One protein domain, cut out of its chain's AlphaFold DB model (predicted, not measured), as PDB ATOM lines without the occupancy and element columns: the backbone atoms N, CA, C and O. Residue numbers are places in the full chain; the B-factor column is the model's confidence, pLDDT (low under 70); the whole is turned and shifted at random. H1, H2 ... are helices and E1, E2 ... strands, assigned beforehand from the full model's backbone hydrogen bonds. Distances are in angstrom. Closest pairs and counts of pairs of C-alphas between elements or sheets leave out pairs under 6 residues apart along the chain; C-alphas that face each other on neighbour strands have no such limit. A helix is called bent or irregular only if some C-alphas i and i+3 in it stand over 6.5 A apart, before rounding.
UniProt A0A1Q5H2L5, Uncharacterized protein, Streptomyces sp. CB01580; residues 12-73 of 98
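This is residues 12 to 73 of the 98 residues of an uncharacterized protein of Streptomyces sp. CB01580 (UniProt A0A1Q5H2L5). A small, strongly twisted sheet of three short strands, E1, E2 and E3, makes one end of the model, and an arm of two short helices in succession, H1 and then H2, leads away from it to the other end. A long loop, residues 28 to 40, swings out beyond the sheet between E2 and E3, and residues 66 to 73 hook back after H2. The printed part has 62 residues with three named strands and two named helices, in the order E1 E2 E3 H1 H2; the sheet's order is E2 E1 E3, mixed, and the class is mixed, helices and strands. The whole is only just loose, close to extended, with a radius of gyration of the C-alphas of 15.8 A, and its outline is flat, 43 by 29 by 15 A.

E1, residues 12 to 19, is the inner strand of the sheet. E2, residues 22 to 27, forms a hairpin with E1 over a tight link; the two are antiparallel, at 149 degrees between their directions. N 16 and O 24 are 2.9 A apart and N 14 and O 26 are 2.8 A apart, both within hydrogen-bond range. E3, residues 41 to 44, is parallel to E1, at 58 degrees, with N 15 and O 44 at 2.8 A, within hydrogen-bond range. E2 and E3 are the edge strands; their closest C-alphas, those of Leu 25 and Ser 43, are 7.5 A apart. H1, residues 47 to 53, follows E3 after a tight link and is not on the sheet, with 3 pairs of C-alphas within 10 A. H2, residues 57 to 65, is apart from H1 and is not on the sheet, with 0 such pairs. Every O i to N i+4 pair is within hydrogen-bond range in H1, and 3 of 5 are in H2. H2 is only just irregular: C-alphas 60 and 63 are 6.7 A apart.

E1 begins with C-alpha 12 at (-29.357, 0.956, 5.240) and is 22.0 A long from first to last C-alpha. E2 is 16.9 A long and E3 10.2 A. H1 is 9.9 A long and begins with C-alpha 47 at (-34.328, -15.462, 6.546). H2 is 10.5 A long and ends with C-alpha 65 at (-17.047, -29.475, -7.242).

The two C-alphas farthest apart, those of Ala 33 and Arg 67, are 42.9 A apart. The printed part has no cut. The link from E2 to E3, 13 residues, is long. The mean pLDDT of the printed part is 85.3, and residue 55 is under 70.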
ATOM      1  N   GLN A  12     -28.460   1.924   4.601       93.12
ATOM      2  CA  GLN A  12     -29.357   0.956   5.240       93.12
ATOM      3  C   GLN A  12     -30.621   0.737   4.409       93.12
ATOM      4  O   GLN A  12     -31.405   1.654   4.174       93.12
ATOM      5  N   THR A  13     -30.852  -0.506   3.996       94.25
ATOM      6  CA  THR A  13     -32.039  -0.898   3.223       94.25
ATOM      7  C   THR A  13     -32.691  -2.157   3.776       94.25
ATOM      8  O   THR A  13     -32.091  -2.908   4.543       94.25
ATOM      9  N   TYR A  14     -33.913  -2.446   3.339       92.62
ATOM     10  CA  TYR A  14     -34.561  -3.735   3.534       92.62
ATOM     11  C   TYR A  14     -35.116  -4.288   2.220       92.62
ATOM     12  O   TYR A  14     -35.639  -3.561   1.373       92.62
ATOM     13  N   ALA A  15     -35.000  -5.603   2.043       92.44
ATOM     14  CA  ALA A  15     -35.492  -6.301   0.867       92.44
ATOM     15  C   ALA A  15     -36.971  -6.665   1.018       92.44
ATOM     16  O   ALA A  15     -37.364  -7.355   1.961       92.44
ATOM     17  N   THR A  16     -37.778  -6.276   0.034       91.56
ATOM     18  CA  THR A  16     -39.205  -6.604  -0.036       91.56
ATOM     19  C   THR A  16     -39.529  -7.280  -1.356       91.56
ATOM     20  O   THR A  16     -39.077  -6.865  -2.424       91.56
ATOM     21  N   ARG A  17     -40.327  -8.349  -1.288       89.44
ATOM     22  CA  ARG A  17     -40.794  -9.060  -2.477       89.44
ATOM     23  C   ARG A  17     -41.951  -8.291  -3.090       89.44
ATOM     24  O   ARG A  17     -43.000  -8.190  -2.460       89.44
ATOM     25  N   VAL A  18     -41.779  -7.814  -4.316       91.56
ATOM     26  CA  VAL A  18     -42.841  -7.100  -5.041       91.56
ATOM     27  C   VAL A  18     -43.703  -8.087  -5.823       91.56
ATOM     28  O   VAL A  18     -44.928  -8.014  -5.796       91.56
ATOM     29  N   LYS A  19     -43.069  -9.076  -6.462       90.69
ATOM     30  CA  LYS A  19     -43.742 -10.216  -7.096       90.69
ATOM     31  C   LYS A  19     -42.833 -11.444  -7.115       90.69
ATOM     32  O   LYS A  19     -41.688 -11.398  -6.670       90.69
ATOM     33  N   GLN A  20     -43.341 -12.581  -7.584       83.06
ATOM     34  CA  GLN A  20     -42.542 -13.805  -7.657       83.06
ATOM     35  C   GLN A  20     -41.294 -13.585  -8.526       83.06
ATOM     36  O   GLN A  20     -41.399 -13.164  -9.674       83.06
ATOM     37  N   GLY A  21     -40.119 -13.865  -7.956       80.81
ATOM     38  CA  GLY A  21     -38.830 -13.666  -8.624       80.81
ATOM     39  C   GLY A  21     -38.330 -12.218  -8.660       80.81
ATOM     40  O   GLY A  21     -37.238 -11.994  -9.168       80.81
ATOM     41  N   GLU A  22     -39.069 -11.252  -8.104       85.19
ATOM     42  CA  GLU A  22     -38.670  -9.842  -8.082       85.19
ATOM     43  C   GLU A  22     -38.650  -9.285  -6.658       85.19
ATOM     44  O   GLU A  22     -39.644  -9.321  -5.923       85.19
ATOM     45  N   TRP A  23     -37.495  -8.734  -6.296       87.44
ATOM     46  CA  TRP A  23     -37.226  -8.135  -4.998       87.44
ATOM     47  C   TRP A  23     -36.710  -6.721  -5.198       87.44
ATOM     48  O   TRP A  23     -35.836  -6.500  -6.036       87.44
ATOM     49  N   HIS A  24     -37.251  -5.780  -4.435       90.75
ATOM     50  CA  HIS A  24     -36.779  -4.398  -4.395       90.75
ATOM     51  C   HIS A  24     -36.113  -4.130  -3.047       90.75
ATOM     52  O   HIS A  24     -36.461  -4.754  -2.038       90.75
ATOM     53  N   LEU A  25     -35.153  -3.210  -3.053       90.50
ATOM     54  CA  LEU A  25     -34.546  -2.659  -1.848       90.50
ATOM     55  C   LEU A  25     -35.179  -1.296  -1.583       90.50
ATOM     56  O   LEU A  25     -35.269  -0.474  -2.492       90.50
ATOM     57  N   TYR A  26     -35.617  -1.088  -0.349       90.88
ATOM     58  CA  TYR A  26     -36.166   0.177   0.129       90.88
ATOM     59  C   TYR A  26     -35.336   0.673   1.304       90.88
ATOM     60  O   TYR A  26     -34.781  -0.146   2.036       90.88
ATOM     61  N   ASP A  27     -35.279   1.985   1.504       91.31
ATOM     62  CA  ASP A  27     -34.576   2.587   2.637       91.31
ATOM     63  C   ASP A  27     -35.166   2.092   3.962       91.31
ATOM     64  O   ASP A  27     -36.385   2.091   4.161       91.31
ATOM     65  N   ASP A  28     -34.309   1.661   4.887       91.62
ATOM     66  CA  ASP A  28     -34.760   1.232   6.208       91.62
ATOM     67  C   ASP A  28     -35.056   2.452   7.084       91.62
ATOM     68  O   ASP A  28     -34.178   2.995   7.741       91.62
ATOM     69  N   SER A  29     -36.325   2.867   7.118       90.44
ATOM     70  CA  SER A  29     -36.796   4.025   7.904       90.44
ATOM     71  C   SER A  29     -36.533   3.960   9.419       90.44
ATOM     72  O   SER A  29     -36.792   4.935  10.122       90.44
ATOM     73  N   ARG A  30     -36.066   2.819   9.942       89.56
ATOM     74  CA  ARG A  30     -35.643   2.670  11.344       89.56
ATOM     75  C   ARG A  30     -34.232   3.210  11.592       89.56
ATOM     76  O   ARG A  30     -33.865   3.409  12.745       89.56
ATOM     77  N   GLU A  31     -33.467   3.421  10.528       90.56
ATOM     78  CA  GLU A  31     -32.088   3.892  10.536       90.56
ATOM     79  C   GLU A  31     -32.006   5.328   9.988       90.56
ATOM     80  O   GLU A  31     -33.000   5.907   9.539       90.56
ATOM     81  N   ALA A  32     -30.813   5.928  10.035       87.56
ATOM     82  CA  ALA A  32     -30.590   7.235   9.429       87.56
ATOM     83  C   ALA A  32     -30.826   7.183   7.909       87.56
ATOM     84  O   ALA A  32     -30.452   6.219   7.240       87.56
ATOM     85  N   ALA A  33     -31.439   8.239   7.369       86.06
ATOM     86  CA  ALA A  33     -31.634   8.366   5.930       86.06
ATOM     87  C   ALA A  33     -30.273   8.405   5.206       86.06
ATOM     88  O   ALA A  33     -29.351   9.052   5.712       86.06
ATOM     89  N   PRO A  34     -30.149   7.762   4.031       84.75
ATOM     90  CA  PRO A  34     -28.880   7.690   3.318       84.75
ATOM     91  C   PRO A  34     -28.410   9.070   2.865       84.75
ATOM     92  O   PRO A  34     -29.173   9.848   2.281       84.75
ATOM     93  N   THR A  35     -27.133   9.363   3.101       86.56
ATOM     94  CA  THR A  35     -26.490  10.584   2.598       86.56
ATOM     95  C   THR A  35     -25.968  10.407   1.177       86.56
ATOM     96  O   THR A  35     -25.606  11.394   0.534       86.56
ATOM     97  N   TRP A  36     -25.952   9.166   0.679       82.88
ATOM     98  CA  TRP A  36     -25.399   8.759  -0.614       82.88
ATOM     99  C   TRP A  36     -23.898   9.039  -0.738       82.88
ATOM    100  O   TRP A  36     -23.362   9.179  -1.838       82.88
ATOM    101  N   THR A  37     -23.216   9.107   0.404       83.75
ATOM    102  CA  THR A  37     -21.755   9.221   0.510       83.75
ATOM    103  C   THR A  37     -21.129   7.983   1.148       83.75
ATOM    104  O   THR A  37     -19.908   7.893   1.257       83.75
ATOM    105  N   GLU A  38     -21.954   7.039   1.594       85.75
ATOM    106  CA  GLU A  38     -21.548   5.767   2.167       85.75
ATOM    107  C   GLU A  38     -20.849   4.900   1.113       85.75
ATOM    108  O   GLU A  38     -21.234   4.840  -0.056       85.75
ATOM    109  N   VAL A  39     -19.808   4.186   1.534       82.38
ATOM    110  CA  VAL A  39     -18.948   3.395   0.635       82.38
ATOM    111  C   VAL A  39     -19.435   1.956   0.432       82.38
ATOM    112  O   VAL A  39     -18.807   1.182  -0.300       82.38
ATOM    113  N   CYS A  40     -20.531   1.594   1.101       85.62
ATOM    114  CA  CYS A  40     -21.124   0.264   1.136       85.62
ATOM    115  C   CYS A  40     -22.647   0.333   1.310       85.62
ATOM    116  O   CYS A  40     -23.202   1.348   1.729       85.62
ATOM    117  N   GLY A  41     -23.323  -0.780   1.014       87.81
ATOM    118  CA  GLY A  41     -24.746  -0.977   1.281       87.81
ATOM    119  C   GLY A  41     -24.967  -2.176   2.198       87.81
ATOM    120  O   GLY A  41     -24.351  -3.228   2.017       87.81
ATOM    121  N   ARG A  42     -25.864  -2.019   3.173       90.00
ATOM    122  CA  ARG A  42     -26.315  -3.070   4.083       90.00
ATOM    123  C   ARG A  42     -27.819  -3.248   3.926       90.00
ATOM    124  O   ARG A  42     -28.589  -2.302   4.069       90.00
ATOM    125  N   SER A  43     -28.244  -4.481   3.668       90.44
ATOM    126  CA  SER A  43     -29.658  -4.803   3.485       90.44
ATOM    127  C   SER A  43     -30.144  -5.806   4.526       90.44
ATOM    128  O   SER A  43     -29.597  -6.902   4.650       90.44
ATOM    129  N   ALA A  44     -31.218  -5.471   5.236       90.44
ATOM    130  CA  ALA A  44     -31.995  -6.440   5.992       90.44
ATOM    131  C   ALA A  44     -32.809  -7.303   5.016       90.44
ATOM    132  O   ALA A  44     -33.547  -6.797   4.173       90.44
ATOM    133  N   MET A  45     -32.689  -8.622   5.118       89.56
ATOM    134  CA  MET A  45     -33.364  -9.558   4.218       89.56
ATOM    135  C   MET A  45     -34.118 -10.613   5.017       89.56
ATOM    136  O   MET A  45     -33.735 -10.957   6.134       89.56
ATOM    137  N   SER A  46     -35.193 -11.157   4.439       87.38
ATOM    138  CA  SER A  46     -35.889 -12.289   5.060       87.38
ATOM    139  C   SER A  46     -34.939 -13.479   5.233       87.38
ATOM    140  O   SER A  46     -34.083 -13.725   4.378       87.38
ATOM    141  N   GLY A  47     -35.131 -14.260   6.301       86.12
ATOM    142  CA  GLY A  47     -34.328 -15.462   6.546       86.12
ATOM    143  C   GLY A  47     -34.346 -16.428   5.359       86.12
ATOM    144  O   GLY A  47     -33.320 -16.997   5.018       86.12
ATOM    145  N   TRP A  48     -35.475 -16.519   4.648       84.50
ATOM    146  CA  TRP A  48     -35.580 -17.332   3.438       84.50
ATOM    147  C   TRP A  48     -34.615 -16.886   2.329       84.50
ATOM    148  O   TRP A  48     -33.946 -17.738   1.751       84.50
ATOM    149  N   ILE A  49     -34.498 -15.577   2.053       82.50
ATOM    150  CA  ILE A  49     -33.519 -15.065   1.075       82.50
ATOM    151  C   ILE A  49     -32.106 -15.384   1.550       82.50
ATOM    152  O   ILE A  49     -31.319 -15.903   0.773       82.50
ATOM    153  N   ASN A  50     -31.797 -15.103   2.816       81.12
ATOM    154  CA  ASN A  50     -30.452 -15.291   3.353       81.12
ATOM    155  C   ASN A  50     -30.006 -16.765   3.320       81.12
ATOM    156  O   ASN A  50     -28.874 -17.070   2.966       81.12
ATOM    157  N   SER A  51     -30.904 -17.698   3.643       77.44
ATOM    158  CA  SER A  51     -30.603 -19.135   3.611       77.44
ATOM    159  C   SER A  51     -30.586 -19.711   2.194       77.44
ATOM    160  O   SER A  51     -29.872 -20.676   1.932       77.44
ATOM    161  N   THR A  52     -31.371 -19.143   1.276       78.31
ATOM    162  CA  THR A  52     -31.518 -19.670  -0.091       78.31
ATOM    163  C   THR A  52     -30.572 -19.004  -1.090       78.31
ATOM    164  O   THR A  52     -30.278 -19.604  -2.117       78.31
ATOM    165  N   SER A  53     -30.038 -17.812  -0.803       74.94
ATOM    166  CA  SER A  53     -29.104 -17.088  -1.683       74.94
ATOM    167  C   SER A  53     -27.850 -17.904  -2.002       74.94
ATOM    168  O   SER A  53     -27.376 -17.897  -3.135       74.94
ATOM    169  N   MET A  54     -27.369 -18.667  -1.018       73.31
ATOM    170  CA  MET A  54     -26.277 -19.634  -1.156       73.31
ATOM    171  C   MET A  54     -26.780 -21.083  -1.301       73.31
ATOM    172  O   MET A  54     -25.997 -22.021  -1.459       73.31
ATOM    173  N   GLY A  55     -28.093 -21.297  -1.248       68.94
ATOM    174  CA  GLY A  55     -28.705 -22.618  -1.313       68.94
ATOM    175  C   GLY A  55     -28.597 -23.242  -2.706       68.94
ATOM    176  O   GLY A  55     -28.867 -22.606  -3.724       68.94
ATOM    177  N   GLY A  56     -28.216 -24.519  -2.766       73.25
ATOM    178  CA  GLY A  56     -28.216 -25.313  -3.996       73.25
ATOM    179  C   GLY A  56     -26.971 -25.102  -4.853       73.25
ATOM    180  O   GLY A  56     -26.121 -25.989  -4.913       73.25
ATOM    181  N   ALA A  57     -26.839 -23.941  -5.500       71.19
ATOM    182  CA  ALA A  57     -25.731 -23.677  -6.423       71.19
ATOM    183  C   ALA A  57     -24.370 -23.702  -5.715       71.19
ATOM    184  O   ALA A  57     -23.418 -24.289  -6.233       71.19
ATOM    185  N   PHE A  58     -24.285 -23.124  -4.512       81.31
ATOM    186  CA  PHE A  58     -23.066 -23.198  -3.718       81.31
ATOM    187  C   PHE A  58     -22.965 -24.527  -2.976       81.31
ATOM    188  O   PHE A  58     -22.018 -25.264  -3.223       81.31
ATOM    189  N   SER A  59     -23.958 -24.872  -2.146       75.31
ATOM    190  CA  SER A  59     -23.900 -26.044  -1.257       75.31
ATOM    191  C   SER A  59     -23.865 -27.406  -1.965       75.31
ATOM    192  O   SER A  59     -23.300 -28.351  -1.426       75.31
ATOM    193  N   GLY A  60     -24.492 -27.534  -3.138       72.56
ATOM    194  CA  GLY A  60     -24.556 -28.783  -3.909       72.56
ATOM    195  C   GLY A  60     -23.725 -28.773  -5.195       72.56
ATOM    196  O   GLY A  60     -23.434 -29.835  -5.737       72.56
ATOM    197  N   GLY A  61     -23.345 -27.591  -5.687       83.12
ATOM    198  CA  GLY A  61     -22.578 -27.425  -6.920       83.12
ATOM    199  C   GLY A  61     -21.138 -27.006  -6.652       83.12
ATOM    200  O   GLY A  61     -20.217 -27.809  -6.779       83.12
ATOM    201  N   PHE A  62     -20.944 -25.733  -6.308       84.88
ATOM    202  CA  PHE A  62     -19.631 -25.103  -6.183       84.88
ATOM    203  C   PHE A  62     -18.764 -25.744  -5.093       84.88
ATOM    204  O   PHE A  62     -17.672 -26.223  -5.399       84.88
ATOM    205  N   SER A  63     -19.252 -25.815  -3.850       87.31
ATOM    206  CA  SER A  63     -18.465 -26.330  -2.723       87.31
ATOM    207  C   SER A  63     -18.068 -27.792  -2.935       87.31
ATOM    208  O   SER A  63     -16.916 -28.159  -2.718       87.31
ATOM    209  N   GLY A  64     -18.987 -28.612  -3.456       85.25
ATOM    210  CA  GLY A  64     -18.726 -30.009  -3.800       85.25
ATOM    211  C   GLY A  64     -17.736 -30.169  -4.958       85.25
ATOM    212  O   GLY A  64     -16.776 -30.933  -4.846       85.25
ATOM    213  N   LYS A  65     -17.923 -29.423  -6.057       87.50
ATOM    214  CA  LYS A  65     -17.047 -29.475  -7.242       87.50
ATOM    215  C   LYS A  65     -15.605 -29.105  -6.909       87.50
ATOM    216  O   LYS A  65     -14.686 -29.749  -7.410       87.50
ATOM    217  N   TYR A  66     -15.414 -28.081  -6.081       88.31
ATOM    218  CA  TYR A  66     -14.089 -27.596  -5.695       88.31
ATOM    219  C   TYR A  66     -13.574 -28.211  -4.387       88.31
ATOM    220  O   TYR A  66     -12.482 -27.863  -3.958       88.31
ATOM    221  N   ARG A  67     -14.316 -29.165  -3.798       87.25
ATOM    222  CA  ARG A  67     -13.981 -29.853  -2.537       87.25
ATOM    223  C   ARG A  67     -13.602 -28.887  -1.416       87.25
ATOM    224  O   ARG A  67     -12.644 -29.131  -0.689       87.25
ATOM    225  N   MET A  68     -14.358 -27.801  -1.301       86.69
ATOM    226  CA  MET A  68     -14.128 -26.807  -0.263       86.69
ATOM    227  C   MET A  68     -14.315 -27.426   1.118       86.69
ATOM    228  O   MET A  68     -15.344 -28.044   1.402       86.69
ATOM    229  N   LEU A  69     -13.321 -27.236   1.973       84.75
ATOM    230  CA  LEU A  69     -13.397 -27.514   3.397       84.75
ATOM    231  C   LEU A  69     -13.990 -26.306   4.134       84.75
ATOM    232  O   LEU A  69     -14.026 -25.195   3.612       84.75
ATOM    233  N   ASP A  70     -14.454 -26.528   5.362       78.38
ATOM    234  CA  ASP A  70     -15.231 -25.569   6.170       78.38
ATOM    235  C   ASP A  70     -14.647 -24.141   6.218       78.38
ATOM    236  O   ASP A  70     -15.378 -23.156   6.187       78.38
ATOM    237  N   LYS A  71     -13.316 -24.016   6.247       83.81
ATOM    238  CA  LYS A  71     -12.614 -22.727   6.349       83.81
ATOM    239  C   LYS A  71     -11.883 -22.319   5.074       83.81
ATOM    240  O   LYS A  71     -11.064 -21.402   5.120       83.81
ATOM    241  N   ASP A  72     -12.151 -22.990   3.959       85.69
ATOM    242  CA  ASP A  72     -11.502 -22.638   2.707       85.69
ATOM    243  C   ASP A  72     -12.014 -21.276   2.222       85.69
ATOM    244  O   ASP A  72     -13.228 -21.075   2.081       85.69
ATOM    245  N   PRO A  73     -11.106 -20.319   1.962       84.25
ATOM    246  CA  PRO A  73     -11.504 -19.020   1.465       84.25
ATOM    247  C   PRO A  73     -12.052 -19.157   0.046       84.25
ATOM    248  O   PRO A  73     -11.502 -19.862  -0.801       84.25
TER     249      PRO A  73